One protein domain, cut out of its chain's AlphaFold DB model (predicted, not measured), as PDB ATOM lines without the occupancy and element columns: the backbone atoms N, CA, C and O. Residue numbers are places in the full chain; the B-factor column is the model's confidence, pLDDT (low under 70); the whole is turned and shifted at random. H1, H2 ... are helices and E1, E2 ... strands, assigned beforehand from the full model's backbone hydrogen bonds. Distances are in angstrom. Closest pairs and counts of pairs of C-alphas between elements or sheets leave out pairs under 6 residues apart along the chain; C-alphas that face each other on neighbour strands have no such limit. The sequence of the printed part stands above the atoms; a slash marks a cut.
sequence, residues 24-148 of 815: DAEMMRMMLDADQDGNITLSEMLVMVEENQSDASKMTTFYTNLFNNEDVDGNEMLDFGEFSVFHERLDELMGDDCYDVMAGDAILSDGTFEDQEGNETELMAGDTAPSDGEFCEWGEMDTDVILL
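AT A GLANCE: This is residues 24 to 148 of the 815 residues of the protein "PGF-CTERM sorting domain-containing protein" of Candidatus Poseidoniales archaeon (UniProt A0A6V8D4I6). Two separate lobes make an elongated model: a small, strongly twisted sheet of four strands, E1 to E4, with its loops, and a head of five crossed helices, joined by two stretches of chain side by side, residues 95 to 97 and 138 to 142. In the helical lobe H3 and H4 make a V that closes where residues 66 to 70 of H3 meet H4; H2 and H5 pack on H3, and H1 packs on H4. The printed part has 125 residues with five named helices and four named strands, in the order H1 H2 H3 H4 E1 E2 E3 E4 H5, and the class is mixed, helices and strands. The sheet's order is E1, E4, E2, E3, antiparallel throughout. The whole is loose, with a radius of gyration of the C-alphas of 17.6 A and spans of 52 by 27 by 27 A.

IN THESE COORDINATES: The strands are E1, residues 98 to 101, E2, residues 111 to 115 and 13.2 A long, E3, residues 120 to 123, and E4, residues 133 to 137 and 13.1 A long. C-alpha 98 is at (100.987, 94.281, 98.613). The longest helices are H3, residues 56 to 70, 21.1 A, and H4, residues 80 to 94, 20.5 A. H1 is residues 24 to 32, 12.4 A, beginning at C-alpha 24 at (86.866, 89.893, 92.351). H2 is residues 42 to 48, and H5, residues 143 to 148, ends at C-alpha 148 at (98.918, 70.999, 97.890).

HOW THE PARTS SIT: E1 and E3 are edge strands. E1 and E4 are antiparallel, with N 99 and O 135 at 2.8 A; E4 and E2 likewise, with N 114 and O 134 at 2.8 A. E2 and E3 form a hairpin, with N 113 and O 121 at 2.8 A. H1 to H5 are not on the sheet. H3 touches H4 with residues 66 to 70 alone, at a steep tilt of 46 degrees, opposite ways; the closest C-alphas, of Glu 70 and Glu 82, are 5.6 A apart. H2 touches H3, closest at the C-alphas of Leu 46 and Thr 60, 6.5 A. H5 touches H3 about perpendicular at 89 degrees, the closest C-alphas being those of Phe 62 and Leu 148, 4.8 A. H1 touches H4, closest at the C-alphas of Ala 25 and His 87, 6.1 A. In H1, H3, H4 and H5 every O i to N i+4 pair is within hydrogen-bond range; in H2 1 of 3 is, beside 3 of 4 O i to N i+3 pairs.

THE WHOLE: The two C-alphas farthest apart, of Asn 75 and Gly 104, are 52.2 A apart. The printed part has no cut and no long link. The mean pLDDT of the printed part is 83.9; residue 24 and residues 51 to 54, 95 to 97 and 138 to 141 are under 70.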
ATOM      1  N   ASP A  24      85.930  90.560  93.269       69.88
ATOM      2  CA  ASP A  24      86.866  89.893  92.351       69.88
ATOM      3  C   ASP A  24      86.515  88.406  92.166       69.88
ATOM      4  O   ASP A  24      86.481  87.914  91.036       69.88
ATOM      5  N   ALA A  25      86.027  87.752  93.227       71.94
ATOM      6  CA  ALA A  25      85.452  86.408  93.175       71.94
ATOM      7  C   ALA A  25      84.237  86.288  92.232       71.94
ATOM      8  O   ALA A  25      84.135  85.335  91.460       71.94
ATOM      9  N   GLU A  26      83.310  87.256  92.226       77.62
ATOM     10  CA  GLU A  26      82.178  87.247  91.285       77.62
ATOM     11  C   GLU A  26      82.652  87.382  89.832       77.62
ATOM     12  O   GLU A  26      82.066  86.772  88.931       77.62
ATOM     13  N   MET A  27      83.704  88.174  89.597       78.56
ATOM     14  CA  MET A  27      84.315  88.341  88.278       78.56
ATOM     15  C   MET A  27      85.016  87.068  87.812       78.56
ATOM     16  O   MET A  27      84.719  86.611  86.707       78.56
ATOM     17  N   MET A  28      85.857  86.467  88.656       80.00
ATOM     18  CA  MET A  28      86.560  85.217  88.360       80.00
ATOM     19  C   MET A  28      85.575  84.073  88.096       80.00
ATOM     20  O   MET A  28      85.690  83.373  87.090       80.00
ATOM     21  N   ARG A  29      84.517  83.956  88.905       82.62
ATOM     22  CA  ARG A  29      83.471  82.948  88.703       82.62
ATOM     23  C   ARG A  29      82.788  83.073  87.347       82.62
ATOM     24  O   ARG A  29      82.584  82.073  86.677       82.62
ATOM     25  N   MET A  30      82.464  84.289  86.901       80.31
ATOM     26  CA  MET A  30      81.886  84.495  85.563       80.31
ATOM     27  C   MET A  30      82.860  84.181  84.421       80.31
ATOM     28  O   MET A  30      82.409  84.009  83.288       80.31
ATOM     29  N   MET A  31      84.170  84.180  84.679       78.69
ATOM     30  CA  MET A  31      85.174  83.786  83.690       78.69
ATOM     31  C   MET A  31      85.312  82.266  83.599       78.69
ATOM     32  O   MET A  31      85.474  81.754  82.492       78.69
ATOM     33  N   LEU A  32      85.240  81.576  84.738       85.19
ATOM     34  CA  LEU A  32      85.405  80.125  84.830       85.19
ATOM     35  C   LEU A  32      84.109  79.356  84.515       85.19
ATOM     36  O   LEU A  32      84.191  78.314  83.876       85.19
ATOM     37  N   ASP A  33      82.931  79.886  84.876       86.69
ATOM     38  CA  ASP A  33      81.594  79.312  84.607       86.69
ATOM     39  C   ASP A  33      81.254  79.402  83.106       86.69
ATOM     40  O   ASP A  33      80.523  80.285  82.631       86.69
ATOM     41  N   ALA A  34      81.870  78.523  82.316       82.38
ATOM     42  CA  ALA A  34      81.839  78.586  80.863       82.38
ATOM     43  C   ALA A  34      80.472  78.166  80.307       82.38
ATOM     44  O   ALA A  34      80.055  78.653  79.242       82.38
ATOM     45  N   ASP A  35      79.773  77.268  81.005       86.19
ATOM     46  CA  ASP A  35      78.457  76.774  80.605       86.19
ATOM     47  C   ASP A  35      77.270  77.555  81.212       86.19
ATOM     48  O   ASP A  35      76.138  77.418  80.719       86.19
ATOM     49  N   GLN A  36      77.554  78.483  82.137       84.31
ATOM     50  CA  GLN A  36      76.612  79.396  82.792       84.31
ATOM     51  C   GLN A  36      75.550  78.667  83.620       84.31
ATOM     52  O   GLN A  36      74.408  79.146  83.730       84.31
ATOM     53  N   ASP A  37      75.881  77.495  84.162       88.50
ATOM     54  CA  ASP A  37      74.992  76.751  85.047       88.50
ATOM     55  C   ASP A  37      75.005  77.283  86.490       88.50
ATOM     56  O   ASP A  37      74.072  77.014  87.264       88.50
ATOM     57  N   GLY A  38      75.972  78.149  86.799       84.56
ATOM     58  CA  GLY A  38      76.121  78.782  88.091       84.56
ATOM     59  C   GLY A  38      76.869  77.933  89.110       84.56
ATOM     60  O   GLY A  38      76.731  78.261  90.287       84.56
ATOM     61  N   ASN A  39      77.643  76.926  88.707       89.50
ATOM     62  CA  ASN A  39      78.640  76.194  89.497       89.50
ATOM     63  C   ASN A  39      79.966  76.139  88.721       89.50
ATOM     64  O   ASN A  39      79.991  76.424  87.531       89.50
ATOM     65  N   ILE A  40      81.070  75.819  89.396       92.25
ATOM     66  CA  ILE A  40      82.379  75.639  88.750       92.25
ATOM     67  C   ILE A  40      82.786  74.177  88.861       92.25
ATOM     68  O   ILE A  40      82.839  73.641  89.962       92.25
ATOM     69  N   THR A  41      83.097  73.535  87.741       93.69
ATOM     70  CA  THR A  41      83.671  72.181  87.714       93.69
ATOM     71  C   THR A  41      85.202  72.221  87.780       93.69
ATOM     72  O   THR A  41      85.823  73.200  87.366       93.69
ATOM     73  N   LEU A  42      85.851  71.126  88.202       90.88
ATOM     74  CA  LEU A  42      87.321  71.033  88.190       90.88
ATOM     75  C   LEU A  42      87.913  71.296  86.791       90.88
ATOM     76  O   LEU A  42      88.937  71.951  86.650       90.88
ATOM     77  N   SER A  43      87.247  70.831  85.728       89.88
ATOM     78  CA  SER A  43      87.695  71.079  84.347       89.88
ATOM     79  C   SER A  43      87.644  72.556  83.954       89.88
ATOM     80  O   SER A  43      88.439  72.987  83.122       89.88
ATOM     81  N   GLU A  44      86.709  73.319  84.519       90.19
ATOM     82  CA  GLU A  44      86.647  74.772  84.354       90.19
ATOM     83  C   GLU A  44      87.718  75.469  85.192       90.19
ATOM     84  O   GLU A  44      88.357  76.392  84.696       90.19
ATOM     85  N   MET A  45      87.984  74.974  86.404       87.56
ATOM     86  CA  MET A  45      89.048  75.482  87.274       87.56
ATOM     87  C   MET A  45      90.441  75.322  86.645       87.56
ATOM     88  O   MET A  45      91.223  76.269  86.590       87.56
ATOM     89  N   LEU A  46      90.734  74.147  86.080       87.50
ATOM     90  CA  LEU A  46      92.033  73.836  85.474       87.50
ATOM     91  C   LEU A  46      92.351  74.657  84.210       87.50
ATOM     92  O   LEU A  46      93.483  74.620  83.734       87.50
ATOM     93  N   VAL A  47      91.407  75.451  83.687       85.19
ATOM     94  CA  VAL A  47      91.686  76.447  82.632       85.19
ATOM     95  C   VAL A  47      92.692  77.508  83.101       85.19
ATOM     96  O   VAL A  47      93.336  78.144  82.265       85.19
ATOM     97  N   MET A  48      92.849  77.689  84.416       76.56
ATOM     98  CA  MET A  48      93.842  78.593  85.005       76.56
ATOM     99  C   MET A  48      95.281  78.066  84.916       76.56
ATOM    100  O   MET A  48      96.216  78.850  85.053       76.56
ATOM    101  N   VAL A  49      95.483  76.771  84.652       80.75
ATOM    102  CA  VAL A  49      96.825  76.191  84.505       80.75
ATOM    103  C   VAL A  49      97.388  76.518  83.121       80.75
ATOM    104  O   VAL A  49      96.816  76.167  82.087       80.75
ATOM    105  N   GLU A  50      98.555  77.159  83.081       75.19
ATOM    106  CA  GLU A  50      99.247  77.436  81.824       75.19
ATOM    107  C   GLU A  50      99.997  76.198  81.299       75.19
ATOM    108  O   GLU A  50     101.052  75.824  81.805       75.19
ATOM    109  N   GLU A  51      99.507  75.595  80.206       66.69
ATOM    110  CA  GLU A  51     100.056  74.355  79.612       66.69
ATOM    111  C   GLU A  51     101.543  74.416  79.172       66.69
ATOM    112  O   GLU A  51     102.125  73.382  78.852       66.69
ATOM    113  N   ASN A  52     102.163  75.602  79.101       59.03
ATOM    114  CA  ASN A  52     103.542  75.788  78.617       59.03
ATOM    115  C   ASN A  52     104.573  76.067  79.730       59.03
ATOM    116  O   ASN A  52     105.708  76.427  79.409       59.03
ATOM    117  N   GLN A  53     104.203  75.927  81.004       67.31
ATOM    118  CA  GLN A  53     105.119  76.097  82.137       67.31
ATOM    119  C   GLN A  53     105.724  74.756  82.586       67.31
ATOM    120  O   GLN A  53     105.110  73.703  82.411       67.31
ATOM    121  N   SER A  54     106.933  74.795  83.160       64.62
ATOM    122  CA  SER A  54     107.620  73.621  83.732       64.62
ATOM    123  C   SER A  54     106.792  72.923  84.810       64.62
ATOM    124  O   SER A  54     106.815  71.700  84.895       64.62
ATOM    125  N   ASP A  55     106.003  73.694  85.557       71.06
ATOM    126  CA  ASP A  55     105.302  73.238  86.759       71.06
ATOM    127  C   ASP A  55     103.804  72.995  86.529       71.06
ATOM    128  O   ASP A  55     103.036  72.833  87.475       71.06
ATOM    129  N   ALA A  56     103.359  72.912  85.268       80.44
ATOM    130  CA  ALA A  56     101.944  72.738  84.923       80.44
ATOM    131  C   ALA A  56     101.306  71.495  85.580       80.44
ATOM    132  O   ALA A  56     100.126  71.517  85.928       80.44
ATOM    133  N   SER A  57     102.078  70.420  85.782       83.88
ATOM    134  CA  SER A  57     101.603  69.230  86.500       83.88
ATOM    135  C   SER A  57     101.357  69.518  87.982       83.88
ATOM    136  O   SER A  57     100.304  69.150  88.489       83.88
ATOM    137  N   LYS A  58     102.275  70.224  88.652       84.38
ATOM    138  CA  LYS A  58     102.154  70.599  90.070       84.38
ATOM    139  C   LYS A  58     101.005  71.573  90.292       84.38
ATOM    140  O   LYS A  58     100.189  71.376  91.179       84.38
ATOM    141  N   MET A  59     100.876  72.569  89.413       85.19
ATOM    142  CA  MET A  59      99.747  73.503  89.431       85.19
ATOM    143  C   MET A  59      98.410  72.794  89.188       85.19
ATOM    144  O   MET A  59      97.394  73.187  89.752       85.19
ATOM    145  N   THR A  60      98.391  71.737  88.367       88.81
ATOM    146  CA  THR A  60      97.190  70.908  88.188       88.81
ATOM    147  C   THR A  60      96.821  70.201  89.490       88.81
ATOM    148  O   THR A  60      95.647  70.226  89.858       88.81
ATOM    149  N   THR A  61      97.796  69.609  90.187       89.56
ATOM    150  CA  THR A  61      97.598  68.993  91.510       89.56
ATOM    151  C   THR A  61      97.095  70.022  92.522       89.56
ATOM    152  O   THR A  61      96.010  69.841  93.065       89.56
ATOM    153  N   PHE A  62      97.776  71.164  92.641       89.00
ATOM    154  CA  PHE A  62      97.408  72.274  93.525       89.00
ATOM    155  C   PHE A  62      95.948  72.710  93.358       89.00
ATOM    156  O   PHE A  62      95.172  72.681  94.312       89.00
ATOM    157  N   TYR A  63      95.537  73.060  92.132       88.88
ATOM    158  CA  TYR A  63      94.156  73.482  91.881       88.88
ATOM    159  C   TYR A  63      93.150  72.341  92.057       88.88
ATOM    160  O   TYR A  63      91.997  72.609  92.382       88.88
ATOM    161  N   THR A  64      93.558  71.087  91.842       91.75
ATOM    162  CA  THR A  64      92.700  69.916  92.073       91.75
ATOM    163  C   THR A  64      92.450  69.698  93.559       91.75
ATOM    164  O   THR A  64      91.297  69.531  93.952       91.75
ATOM    165  N   ASN A  65      93.492  69.753  94.383       90.69
ATOM    166  CA  ASN A  65      93.378  69.578  95.827       90.69
ATOM    167  C   ASN A  65      92.616  70.739  96.460       90.69
ATOM    168  O   ASN A  65      91.639  70.514  97.169       90.69
ATOM    169  N   LEU A  66      92.954  71.980  96.095       89.56
ATOM    170  CA  LEU A  66      92.225  73.154  96.567       89.56
ATOM    171  C   LEU A  66      90.742  73.109  96.158       89.56
ATOM    172  O   LEU A  66      89.870  73.460  96.944       89.56
ATOM    173  N   PHE A  67      90.427  72.635  94.948       92.19
ATOM    174  CA  PHE A  67      89.041  72.423  94.525       92.19
ATOM    175  C   PHE A  67      88.333  71.367  95.385       92.19
ATOM    176  O   PHE A  67      87.222  71.605  95.846       92.19
ATOM    177  N   ASN A  68      88.960  70.207  95.593       90.12
ATOM    178  CA  ASN A  68      88.358  69.098  96.335       90.12
ATOM    179  C   ASN A  68      88.141  69.444  97.816       90.12
ATOM    180  O   ASN A  68      87.129  69.042  98.385       90.12
ATOM    181  N   ASN A  69      89.051  70.215  98.415       88.25
ATOM    182  CA  ASN A  69      88.951  70.651  99.810       88.25
ATOM    183  C   ASN A  69      87.763  71.595 100.029       88.25
ATOM    184  O   ASN A  69      87.117  71.559 101.080       88.25
ATOM    185  N   GLU A  70      87.433  72.392  99.012       91.44
ATOM    186  CA  GLU A  70      86.343  73.367  99.060       91.44
ATOM    187  C   GLU A  70      85.005  72.826  98.523       91.44
ATOM    188  O   GLU A  70      83.964  73.450  98.740       91.44
ATOM    189  N   ASP A  71      84.984  71.645  97.894       92.12
ATOM    190  CA  ASP A  71      83.765  70.888  97.557       92.12
ATOM    191  C   ASP A  71      83.198  70.195  98.812       92.12
ATOM    192  O   ASP A  71      83.254  68.975  99.000       92.12
ATOM    193  N   VAL A  72      82.654  71.007  99.720       89.31
ATOM    194  CA  VAL A  72      82.210  70.580 101.056       89.31
ATOM    195  C   VAL A  72      81.100  69.526 100.995       89.31
ATOM    196  O   VAL A  72      80.973  68.698 101.911       89.31
ATOM    197  N   ASP A  73      80.250  69.562  99.965       89.88
ATOM    198  CA  ASP A  73      79.165  68.593  99.801       89.88
ATOM    199  C   ASP A  73      79.514  67.380  98.907       89.88
ATOM    200  O   ASP A  73      78.734  66.411  98.875       89.88
ATOM    201  N   GLY A  74      80.709  67.379  98.303       90.12
ATOM    202  CA  GLY A  74      81.287  66.287  97.522       90.12
ATOM    203  C   GLY A  74      80.544  66.029  96.212       90.12
ATOM    204  O   GLY A  74      80.362  64.864  95.826       90.12
ATOM    205  N   ASN A  75      79.999  67.078  95.592       92.94
ATOM    206  CA  ASN A  75      79.200  66.975  94.372       92.94
ATOM    207  C   ASN A  75      80.012  67.165  93.073       92.94
ATOM    208  O   ASN A  75      79.418  67.092  91.990       92.94
ATOM    209  N   GLU A  76      81.334  67.330  93.185       92.44
ATOM    210  CA  GLU A  76      82.307  67.608  92.121       92.44
ATOM    211  C   GLU A  76      82.116  68.986  91.449       92.44
ATOM    212  O   GLU A  76      82.505  69.187  90.290       92.44
ATOM    213  N   MET A  77      81.491  69.945  92.142       93.56
ATOM    214  CA  MET A  77      81.227  71.306  91.662       93.56
ATOM    215  C   MET A  77      81.269  72.311  92.818       93.56
ATOM    216  O   MET A  77      80.680  72.074  93.861       93.56
ATOM    217  N   LEU A  78      81.849  73.492  92.594       92.50
ATOM    218  CA  LEU A  78      81.808  74.586  93.565       92.50
ATOM    219  C   LEU A  78      80.594  75.485  93.315       92.50
ATOM    220  O   LEU A  78      80.498  76.190  92.293       92.50
ATOM    221  N   ASP A  79      79.670  75.511  94.273       91.06
ATOM    222  CA  ASP A  79      78.593  76.490  94.295       91.06
ATOM    223  C   ASP A  79      79.124  77.909  94.615       91.06
ATOM    224  O   ASP A  79      80.324  78.178  94.604       91.06
ATOM    225  N   PHE A  80      78.247  78.905  94.764       86.56
ATOM    226  CA  PHE A  80      78.714  80.278  95.005       86.56
ATOM    227  C   PHE A  80      79.388  80.431  96.376       86.56
ATOM    228  O   PHE A  80      80.302  81.239  96.519       86.56
ATOM    229  N   GLY A  81      78.905  79.699  97.379       87.06
ATOM    230  CA  GLY A  81      79.474  79.700  98.719       87.06
ATOM    231  C   GLY A  81      80.839  79.028  98.734       87.06
ATOM    232  O   GLY A  81      81.788  79.646  99.201       87.06
ATOM    233  N   GLU A  82      80.936  77.830  98.163       92.69
ATOM    234  CA  GLU A  82      82.180  77.050  98.071       92.69
ATOM    235  C   GLU A  82      83.242  77.784  97.244       92.69
ATOM    236  O   GLU A  82      84.360  77.987  97.702       92.69
ATOM    237  N   PHE A  83      82.867  78.338  96.083       89.50
ATOM    238  CA  PHE A  83      83.795  79.123  95.263       89.50
ATOM    239  C   PHE A  83      84.287  80.400  95.967       89.50
ATOM    240  O   PHE A  83      85.395  80.864  95.711       89.50
ATOM    241  N   SER A  84      83.468  80.999  96.839       85.19
ATOM    242  CA  SER A  84      83.892  82.186  97.591       85.19
ATOM    243  C   SER A  84      84.979  81.848  98.611       85.19
ATOM    244  O   SER A  84      85.902  82.641  98.765       85.19
ATOM    245  N   VAL A  85      84.883  80.687  99.272       87.00
ATOM    246  CA  VAL A  85      85.911  80.208 100.212       87.00
ATOM    247  C   VAL A  85      87.153  79.754  99.449       87.00
ATOM    248  O   VAL A  85      88.247  80.168  99.803       87.00
ATOM    249  N   PHE A  86      86.986  79.040  98.331       89.31
ATOM    250  CA  PHE A  86      88.080  78.721  97.410       89.31
ATOM    251  C   PHE A  86      88.865  79.962  96.984       89.31
ATOM    252  O   PHE A  86      90.088  79.956  97.024       89.31
ATOM    253  N   HIS A  87      88.180  81.037  96.586       84.69
ATOM    254  CA  HIS A  87      88.847  82.269  96.171       84.69
ATOM    255  C   HIS A  87      89.561  82.955  97.341       84.69
ATOM    256  O   HIS A  87      90.643  83.492  97.147       84.69
ATOM    257  N   GLU A  88      88.964  82.970  98.534       84.00
ATOM    258  CA  GLU A  88      89.614  83.502  99.742       84.00
ATOM    259  C   GLU A  88      90.872  82.693 100.072       84.00
ATOM    260  O   GLU A  88      91.931  83.273 100.273       84.00
ATOM    261  N   ARG A  89      90.797  81.360 100.014       83.00
ATOM    262  CA  ARG A  89      91.940  80.484 100.269       83.00
ATOM    263  C   ARG A  89      93.015  80.583  99.186       83.00
ATOM    264  O   ARG A  89      94.193  80.557  99.507       83.00
ATOM    265  N   LEU A  90      92.632  80.729  97.918       83.19
ATOM    266  CA  LEU A  90      93.572  80.963  96.819       83.19
ATOM    267  C   LEU A  90      94.321  82.291  96.999       83.19
ATOM    268  O   LEU A  90      95.519  82.337  96.754       83.19
ATOM    269  N   ASP A  91      93.629  83.342  97.441       78.19
ATOM    270  CA  ASP A  91      94.219  84.653  97.744       78.19
ATOM    271  C   ASP A  91      95.124  84.593  98.987       78.19
ATOM    272  O   ASP A  91      96.192  85.183  98.995       78.19
ATOM    273  N   GLU A  92      94.769  83.811 100.010       77.81
ATOM    274  CA  GLU A  92      95.654  83.569 101.161       77.81
ATOM    275  C   GLU A  92      96.930  82.802 100.785       77.81
ATOM    276  O   GLU A  92      97.982  83.052 101.360       77.81
ATOM    277  N   LEU A  93      96.827  81.848  99.857       77.19
ATOM    278  CA  LEU A  93      97.923  80.952  99.484       77.19
ATOM    279  C   LEU A  93      98.840  81.525  98.401       77.19
ATOM    280  O   LEU A  93     100.032  81.234  98.378       77.19
ATOM    281  N   MET A  94      98.277  82.280  97.460       72.06
ATOM    282  CA  MET A  94      98.976  82.783  96.274       72.06
ATOM    283  C   MET A  94      98.863  84.301  96.094       72.06
ATOM    284  O   MET A  94      99.318  84.820  95.074       72.06
ATOM    285  N   GLY A  95      98.216  85.008  97.018       67.38
ATOM    286  CA  GLY A  95      98.130  86.461  96.978       67.38
ATOM    287  C   GLY A  95      99.473  87.093  97.311       67.38
ATOM    288  O   GLY A  95     100.164  86.677  98.239       67.38
ATOM    289  N   ASP A  96      99.835  88.117  96.547       69.00
ATOM    290  CA  ASP A  96     100.999  88.932  96.860       69.00
ATOM    291  C   ASP A  96     100.672  89.849  98.052       69.00
ATOM    292  O   ASP A  96      99.658  90.557  98.056       69.00
ATOM    293  N   ASP A  97     101.548  89.885  99.059       68.88
ATOM    294  CA  ASP A  97     101.439  90.821 100.182       68.88
ATOM    295  C   ASP A  97     101.814  92.237  99.712       68.88
ATOM    296  O   ASP A  97     102.955  92.699  99.821       68.88
ATOM    297  N   CYS A  98     100.829  92.935  99.148       79.31
ATOM    298  CA  CYS A  98     100.987  94.281  98.613       79.31
ATOM    299  C   CYS A  98     100.633  95.363  99.641       79.31
ATOM    300  O   CYS A  98      99.607  95.315 100.330       79.31
ATOM    301  N   TYR A  99     101.464  96.401  99.730       80.06
ATOM    302  CA  TYR A  99     101.189  97.578 100.546       80.06
ATOM    303  C   TYR A  99     101.685  98.878  99.906       80.06
ATOM    304  O   TYR A  99     102.697  98.934  99.208       80.06
ATOM    305  N   ASP A 100     100.979  99.973 100.199       87.81
ATOM    306  CA  ASP A 100     101.360 101.313  99.750       87.81
ATOM    307  C   ASP A 100     102.699 101.749 100.376       87.81
ATOM    308  O   ASP A 100     102.825 101.853 101.604       87.81
ATOM    309  N   VAL A 101     103.666 102.119  99.535       86.31
ATOM    310  CA  VAL A 101     104.940 102.731  99.940       86.31
ATOM    311  C   VAL A 101     105.052 104.160  99.411       86.31
ATOM    312  O   VAL A 101     104.591 104.497  98.318       86.31
ATOM    313  N   MET A 102     105.670 105.045 100.195       90.06
ATOM    314  CA  MET A 102     105.958 106.416  99.774       90.06
ATOM    315  C   MET A 102     107.396 106.556  99.286       90.06
ATOM    316  O   MET A 102     108.304 105.849  99.723       90.06
ATOM    317  N   ALA A 103     107.631 107.561  98.444       91.44
ATOM    318  CA  ALA A 103     108.961 107.869  97.940       91.44
ATOM    319  C   ALA A 103     109.990 108.029  99.081       91.44
ATOM    320  O   ALA A 103     109.906 108.953  99.901       91.44
ATOM    321  N   GLY A 104     111.016 107.177  99.074       86.88
ATOM    322  CA  GLY A 104     112.089 107.147 100.065       86.88
ATOM    323  C   GLY A 104     111.850 106.232 101.269       86.88
ATOM    324  O   GLY A 104     112.726 106.191 102.138       86.88
ATOM    325  N   ASP A 105     110.725 105.515 101.332       92.88
ATOM    326  CA  ASP A 105     110.524 104.438 102.305       92.88
ATOM    327  C   ASP A 105     111.508 103.295 102.032       92.88
ATOM    328  O   ASP A 105     111.872 103.037 100.884       92.88
ATOM    329  N   ALA A 106     111.994 102.658 103.098       89.44
ATOM    330  CA  ALA A 106     112.939 101.552 102.996       89.44
ATOM    331  C   ALA A 106     112.188 100.247 102.725       89.44
ATOM    332  O   ALA A 106     111.238  99.930 103.441       89.44
ATOM    333  N   ILE A 107     112.658  99.505 101.731       88.62
ATOM    334  CA  ILE A 107     112.162  98.183 101.368       88.62
ATOM    335  C   ILE A 107     112.840  97.146 102.269       88.62
ATOM    336  O   ILE A 107     114.053  97.209 102.487       88.62
ATOM    337  N   LEU A 108     112.053  96.252 102.872       82.88
ATOM    338  CA  LEU A 108     112.521  95.315 103.906       82.88
ATOM    339  C   LEU A 108     112.710  93.880 103.393       82.88
ATOM    340  O   LEU A 108     113.335  93.080 104.084       82.88
ATOM    341  N   SER A 109     112.218  93.605 102.194       81.44
ATOM    342  CA  SER A 109     112.049  92.302 101.548       81.44
ATOM    343  C   SER A 109     112.254  92.481 100.040       81.44
ATOM    344  O   SER A 109     112.165  93.599  99.534       81.44
ATOM    345  N   ASP A 110     112.578  91.418  99.316       82.38
ATOM    346  CA  ASP A 110     112.655  91.491  97.854       82.38
ATOM    347  C   ASP A 110     111.228  91.495  97.277       82.38
ATOM    348  O   ASP A 110     110.335  90.847  97.822       82.38
ATOM    349  N   GLY A 111     110.977  92.257  96.211       85.12
ATOM    350  CA  GLY A 111     109.623  92.385  95.677       85.12
ATOM    351  C   GLY A 111     109.487  93.260  94.435       85.12
ATOM    352  O   GLY A 111     110.453  93.841  93.926       85.12
ATOM    353  N   THR A 112     108.254  93.392  93.955       86.38
ATOM    354  CA  THR A 112     107.898  94.222  92.798       86.38
ATOM    355  C   THR A 112     107.228  95.514  93.262       86.38
ATOM    356  O   THR A 112     106.247  95.498  93.996       86.38
ATOM    357  N   PHE A 113     107.742  96.659  92.815       88.44
ATOM    358  CA  PHE A 113     107.149  97.978  93.027       88.44
ATOM    359  C   PHE A 113     106.436  98.466  91.766       88.44
ATOM    360  O   PHE A 113     107.081  98.603  90.726       88.44
ATOM    361  N   GLU A 114     105.158  98.820  91.865       89.94
ATOM    362  CA  GLU A 114     104.394  99.481  90.805       89.94
ATOM    363  C   GLU A 114     104.199 100.972  91.132       89.94
ATOM    364  O   GLU A 114     103.658 101.352  92.175       89.94
ATOM    365  N   ASP A 115     104.647 101.856  90.236       86.31
ATOM    366  CA  ASP A 115     104.415 103.295  90.387       86.31
ATOM    367  C   ASP A 115     102.969 103.704  90.036       86.31
ATOM    368  O   ASP A 115     102.201 102.978  89.413       86.31
ATOM    369  N   GLN A 116     102.579 104.939  90.372       86.00
ATOM    370  CA  GLN A 116     101.243 105.475  90.042       86.00
ATOM    371  C   GLN A 116     100.927 105.561  88.533       86.00
ATOM    372  O   GLN A 116      99.795 105.890  88.158       86.00
ATOM    373  N   GLU A 117     101.919 105.369  87.662       83.44
ATOM    374  CA  GLU A 117     101.760 105.337  86.207       83.44
ATOM    375  C   GLU A 117     101.608 103.898  85.674       83.44
ATOM    376  O   GLU A 117     101.372 103.731  84.472       83.44
ATOM    377  N   GLY A 118     101.675 102.900  86.561       79.12
ATOM    378  CA  GLY A 118     101.576 101.474  86.276       79.12
ATOM    379  C   GLY A 118     102.877 100.854  85.766       79.12
ATOM    380  O   GLY A 118     102.844  99.891  84.999       79.12
ATOM    381  N   ASN A 119     104.032 101.462  86.069       83.50
ATOM    382  CA  ASN A 119     105.329 100.887  85.721       83.50
ATOM    383  C   ASN A 119     105.862 100.048  86.884       83.50
ATOM    384  O   ASN A 119     106.119 100.576  87.966       83.50
ATOM    385  N   GLU A 120     106.121  98.774  86.612       88.44
ATOM    386  CA  GLU A 120     106.714  97.832  87.559       88.44
ATOM    387  C   GLU A 120     108.250  97.915  87.560       88.44
ATOM    388  O   GLU A 120     108.897  98.062  86.515       88.44
ATOM    389  N   THR A 121     108.856  97.836  88.742       87.06
ATOM    390  CA  THR A 121     110.306  97.757  88.958       87.06
ATOM    391  C   THR A 121     110.596  96.828  90.132       87.06
ATOM    392  O   THR A 121     110.001  96.979  91.190       87.06
ATOM    393  N   GLU A 122     111.543  95.910  89.981       89.50
ATOM    394  CA  GLU A 122     111.997  95.046  91.079       89.50
ATOM    395  C   GLU A 122     112.839  95.861  92.074       89.50
ATOM    396  O   GLU A 122     113.758  96.583  91.664       89.50
ATOM    397  N   LEU A 123     112.522  95.764  93.366       85.75
ATOM    398  CA  LEU A 123     113.290  96.366  94.459       85.75
ATOM    399  C   LEU A 123     113.736  95.265  95.422       85.75
ATOM    400  O   LEU A 123     112.959  94.374  95.750       85.75
ATOM    401  N   MET A 124     114.978  95.355  95.892       87.62
ATOM    402  CA  MET A 124     115.550  94.383  96.825       87.62
ATOM    403  C   MET A 124     115.487  94.905  98.265       87.62
ATOM    404  O   MET A 124     115.456  96.119  98.512       87.62
ATOM    405  N   ALA A 125     115.573  94.002  99.236       86.31
ATOM    406  CA  ALA A 125     115.701  94.337 100.643       86.31
ATOM    407  C   ALA A 125     116.882  95.305 100.868       86.31
ATOM    408  O   ALA A 125     118.042  95.032 100.545       86.31
ATOM    409  N   GLY A 126     116.587  96.467 101.451       83.00
ATOM    410  CA  GLY A 126     117.540  97.558 101.664       83.00
ATOM    411  C   GLY A 126     117.499  98.676 100.617       83.00
ATOM    412  O   GLY A 126     118.122  99.722 100.849       83.00
ATOM    413  N   ASP A 127     116.753  98.513  99.521       91.88
ATOM    414  CA  ASP A 127     116.462  99.596  98.581       91.88
ATOM    415  C   ASP A 127     115.476 100.613  99.177       91.88
ATOM    416  O   ASP A 127     114.931 100.457 100.274       91.88
ATOM    417  N   THR A 128     115.262 101.717  98.459       91.56
ATOM    418  CA  THR A 128     114.244 102.711  98.815       91.56
ATOM    419  C   THR A 128     113.262 102.912  97.680       91.56
ATOM    420  O   THR A 128     113.699 103.092  96.540       91.56
ATOM    421  N   ALA A 129     111.973 102.999  98.006       88.62
ATOM    422  CA  ALA A 129     110.908 103.232  97.041       88.62
ATOM    423  C   ALA A 129     111.192 104.503  96.200       88.62
ATOM    424  O   ALA A 129     111.385 105.593  96.761       88.62
ATOM    425  N   PRO A 130     111.270 104.401  94.859       88.19
ATOM    426  CA  PRO A 130     111.689 105.506  93.991       88.19
ATOM    427  C   PRO A 130     110.623 106.605  93.853       88.19
ATOM    428  O   PRO A 130     110.954 107.764  93.573       88.19
ATOM    429  N   SER A 131     109.356 106.258  94.076       91.19
ATOM    430  CA  SER A 131     108.192 107.142  94.082       91.19
ATOM    431  C   SER A 131     107.122 106.592  95.029       91.19
ATOM    432  O   SER A 131     107.314 105.544  95.631       91.19
ATOM    433  N   ASP A 132     106.009 107.307  95.165       90.38
ATOM    434  CA  ASP A 132     104.809 106.744  95.785       90.38
ATOM    435  C   ASP A 132     104.234 105.667  94.846       90.38
ATOM    436  O   ASP A 132     104.185 105.894  93.629       90.38
ATOM    437  N   GLY A 133     103.804 104.533  95.390       89.25
ATOM    438  CA  GLY A 133     103.281 103.394  94.630       89.25
ATOM    439  C   GLY A 133     102.954 102.206  95.535       89.25
ATOM    440  O   GLY A 133     103.016 102.337  96.758       89.25
ATOM    441  N   GLU A 134     102.613 101.074  94.937       89.31
ATOM    442  CA  GLU A 134     102.327  99.822  95.642       89.31
ATOM    443  C   GLU A 134     103.560  98.917  95.563       89.31
ATOM    444  O   GLU A 134     104.203  98.823  94.518       89.31
ATOM    445  N   PHE A 135     103.951  98.318  96.684       86.25
ATOM    446  CA  PHE A 135     105.028  97.337  96.734       86.25
ATOM    447  C   PHE A 135     104.453  95.998  97.159       86.25
ATOM    448  O   PHE A 135     103.817  95.922  98.205       86.25
ATOM    449  N   CYS A 136     104.707  94.980  96.355       82.69
ATOM    450  CA  CYS A 136     104.302  93.607  96.586       82.69
ATOM    451  C   CYS A 136     105.552  92.791  96.895       82.69
ATOM    452  O   CYS A 136     106.467  92.726  96.065       82.69
ATOM    453  N   GLU A 137     105.620  92.220  98.095       79.31
ATOM    454  CA  GLU A 137     106.722  91.328  98.464       79.31
ATOM    455  C   GLU A 137     106.671  90.078  97.576       79.31
ATOM    456  O   GLU A 137     105.592  89.554  97.300       79.31
ATOM    457  N   TRP A 138     107.822  89.592  97.107       69.25
ATOM    458  CA  TRP A 138     107.868  88.266  96.498       69.25
ATOM    459  C   TRP A 138     107.641  87.250  97.610       69.25
ATOM    460  O   TRP A 138     108.532  87.026  98.431       69.25
ATOM    461  N   GLY A 139     106.445  86.668  97.660       55.62
ATOM    462  CA  GLY A 139     106.147  85.610  98.614       55.62
ATOM    463  C   GLY A 139     107.116  84.442  98.429       55.62
ATOM    464  O   GLY A 139     107.285  83.929  97.318       55.62
ATOM    465  N   GLU A 140     107.750  83.996  99.515       57.59
ATOM    466  CA  GLU A 140     108.192  82.607  99.571       57.59
ATOM    467  C   GLU A 140     106.930  81.755  99.455       57.59
ATOM    468  O   GLU A 140     105.950  82.000 100.157       57.59
ATOM    469  N   MET A 141     106.923  80.812  98.513       63.62
ATOM    470  CA  MET A 141     105.777  79.934  98.301       63.62
ATOM    471  C   MET A 141     105.429  79.262  99.631       63.62
ATOM    472  O   MET A 141     106.274  78.559 100.190       63.62
ATOM    473  N   ASP A 142     104.220  79.521 100.137       74.44
ATOM    474  CA  ASP A 142     103.777  78.994 101.426       74.44
ATOM    475  C   ASP A 142     103.942  77.465 101.430       74.44
ATOM    476  O   ASP A 142     103.676  76.789 100.430       74.44
ATOM    477  N   THR A 143     104.391  76.901 102.549       76.69
ATOM    478  CA  THR A 143     104.485  75.448 102.735       76.69
ATOM    479  C   THR A 143     103.156  74.744 102.457       76.69
ATOM    480  O   THR A 143     103.171  73.632 101.933       76.69
ATOM    481  N   ASP A 144     102.024  75.411 102.705       81.62
ATOM    482  CA  ASP A 144     100.686  74.957 102.316       81.62
ATOM    483  C   ASP A 144     100.533  74.799 100.793       81.62
ATOM    484  O   ASP A 144      99.926  73.839 100.312       81.62
ATOM    485  N   VAL A 145     101.081  75.736 100.009       81.44
ATOM    486  CA  VAL A 145     101.051  75.670  98.540       81.44
ATOM    487  C   VAL A 145     101.858  74.474  98.056       81.44
ATOM    488  O   VAL A 145     101.400  73.738  97.183       81.44
ATOM    489  N   ILE A 146     103.037  74.260  98.638       84.94
ATOM    490  CA  ILE A 146     103.918  73.147  98.276       84.94
ATOM    491  C   ILE A 146     103.270  71.812  98.655       84.94
ATOM    492  O   ILE A 146     103.245  70.900  97.831       84.94
ATOM    493  N   LEU A 147     102.665  71.710  99.841       88.00
ATOM    494  CA  LEU A 147     101.917  70.523 100.256       88.00
ATOM    495  C   LEU A 147     100.807  70.195  99.251       88.00
ATOM    496  O   LEU A 147     100.757  69.084  98.727       88.00
ATOM    497  N   LEU A 148      99.987  71.181  98.878       88.19
ATOM    498  CA  LEU A 148      98.918  70.999  97.890       88.19
ATOM    499  C   LEU A 148      99.433  70.668  96.481       88.19
ATOM    500  O   LEU A 148      98.710  70.051  95.702       88.19
TER     501      LEU A 148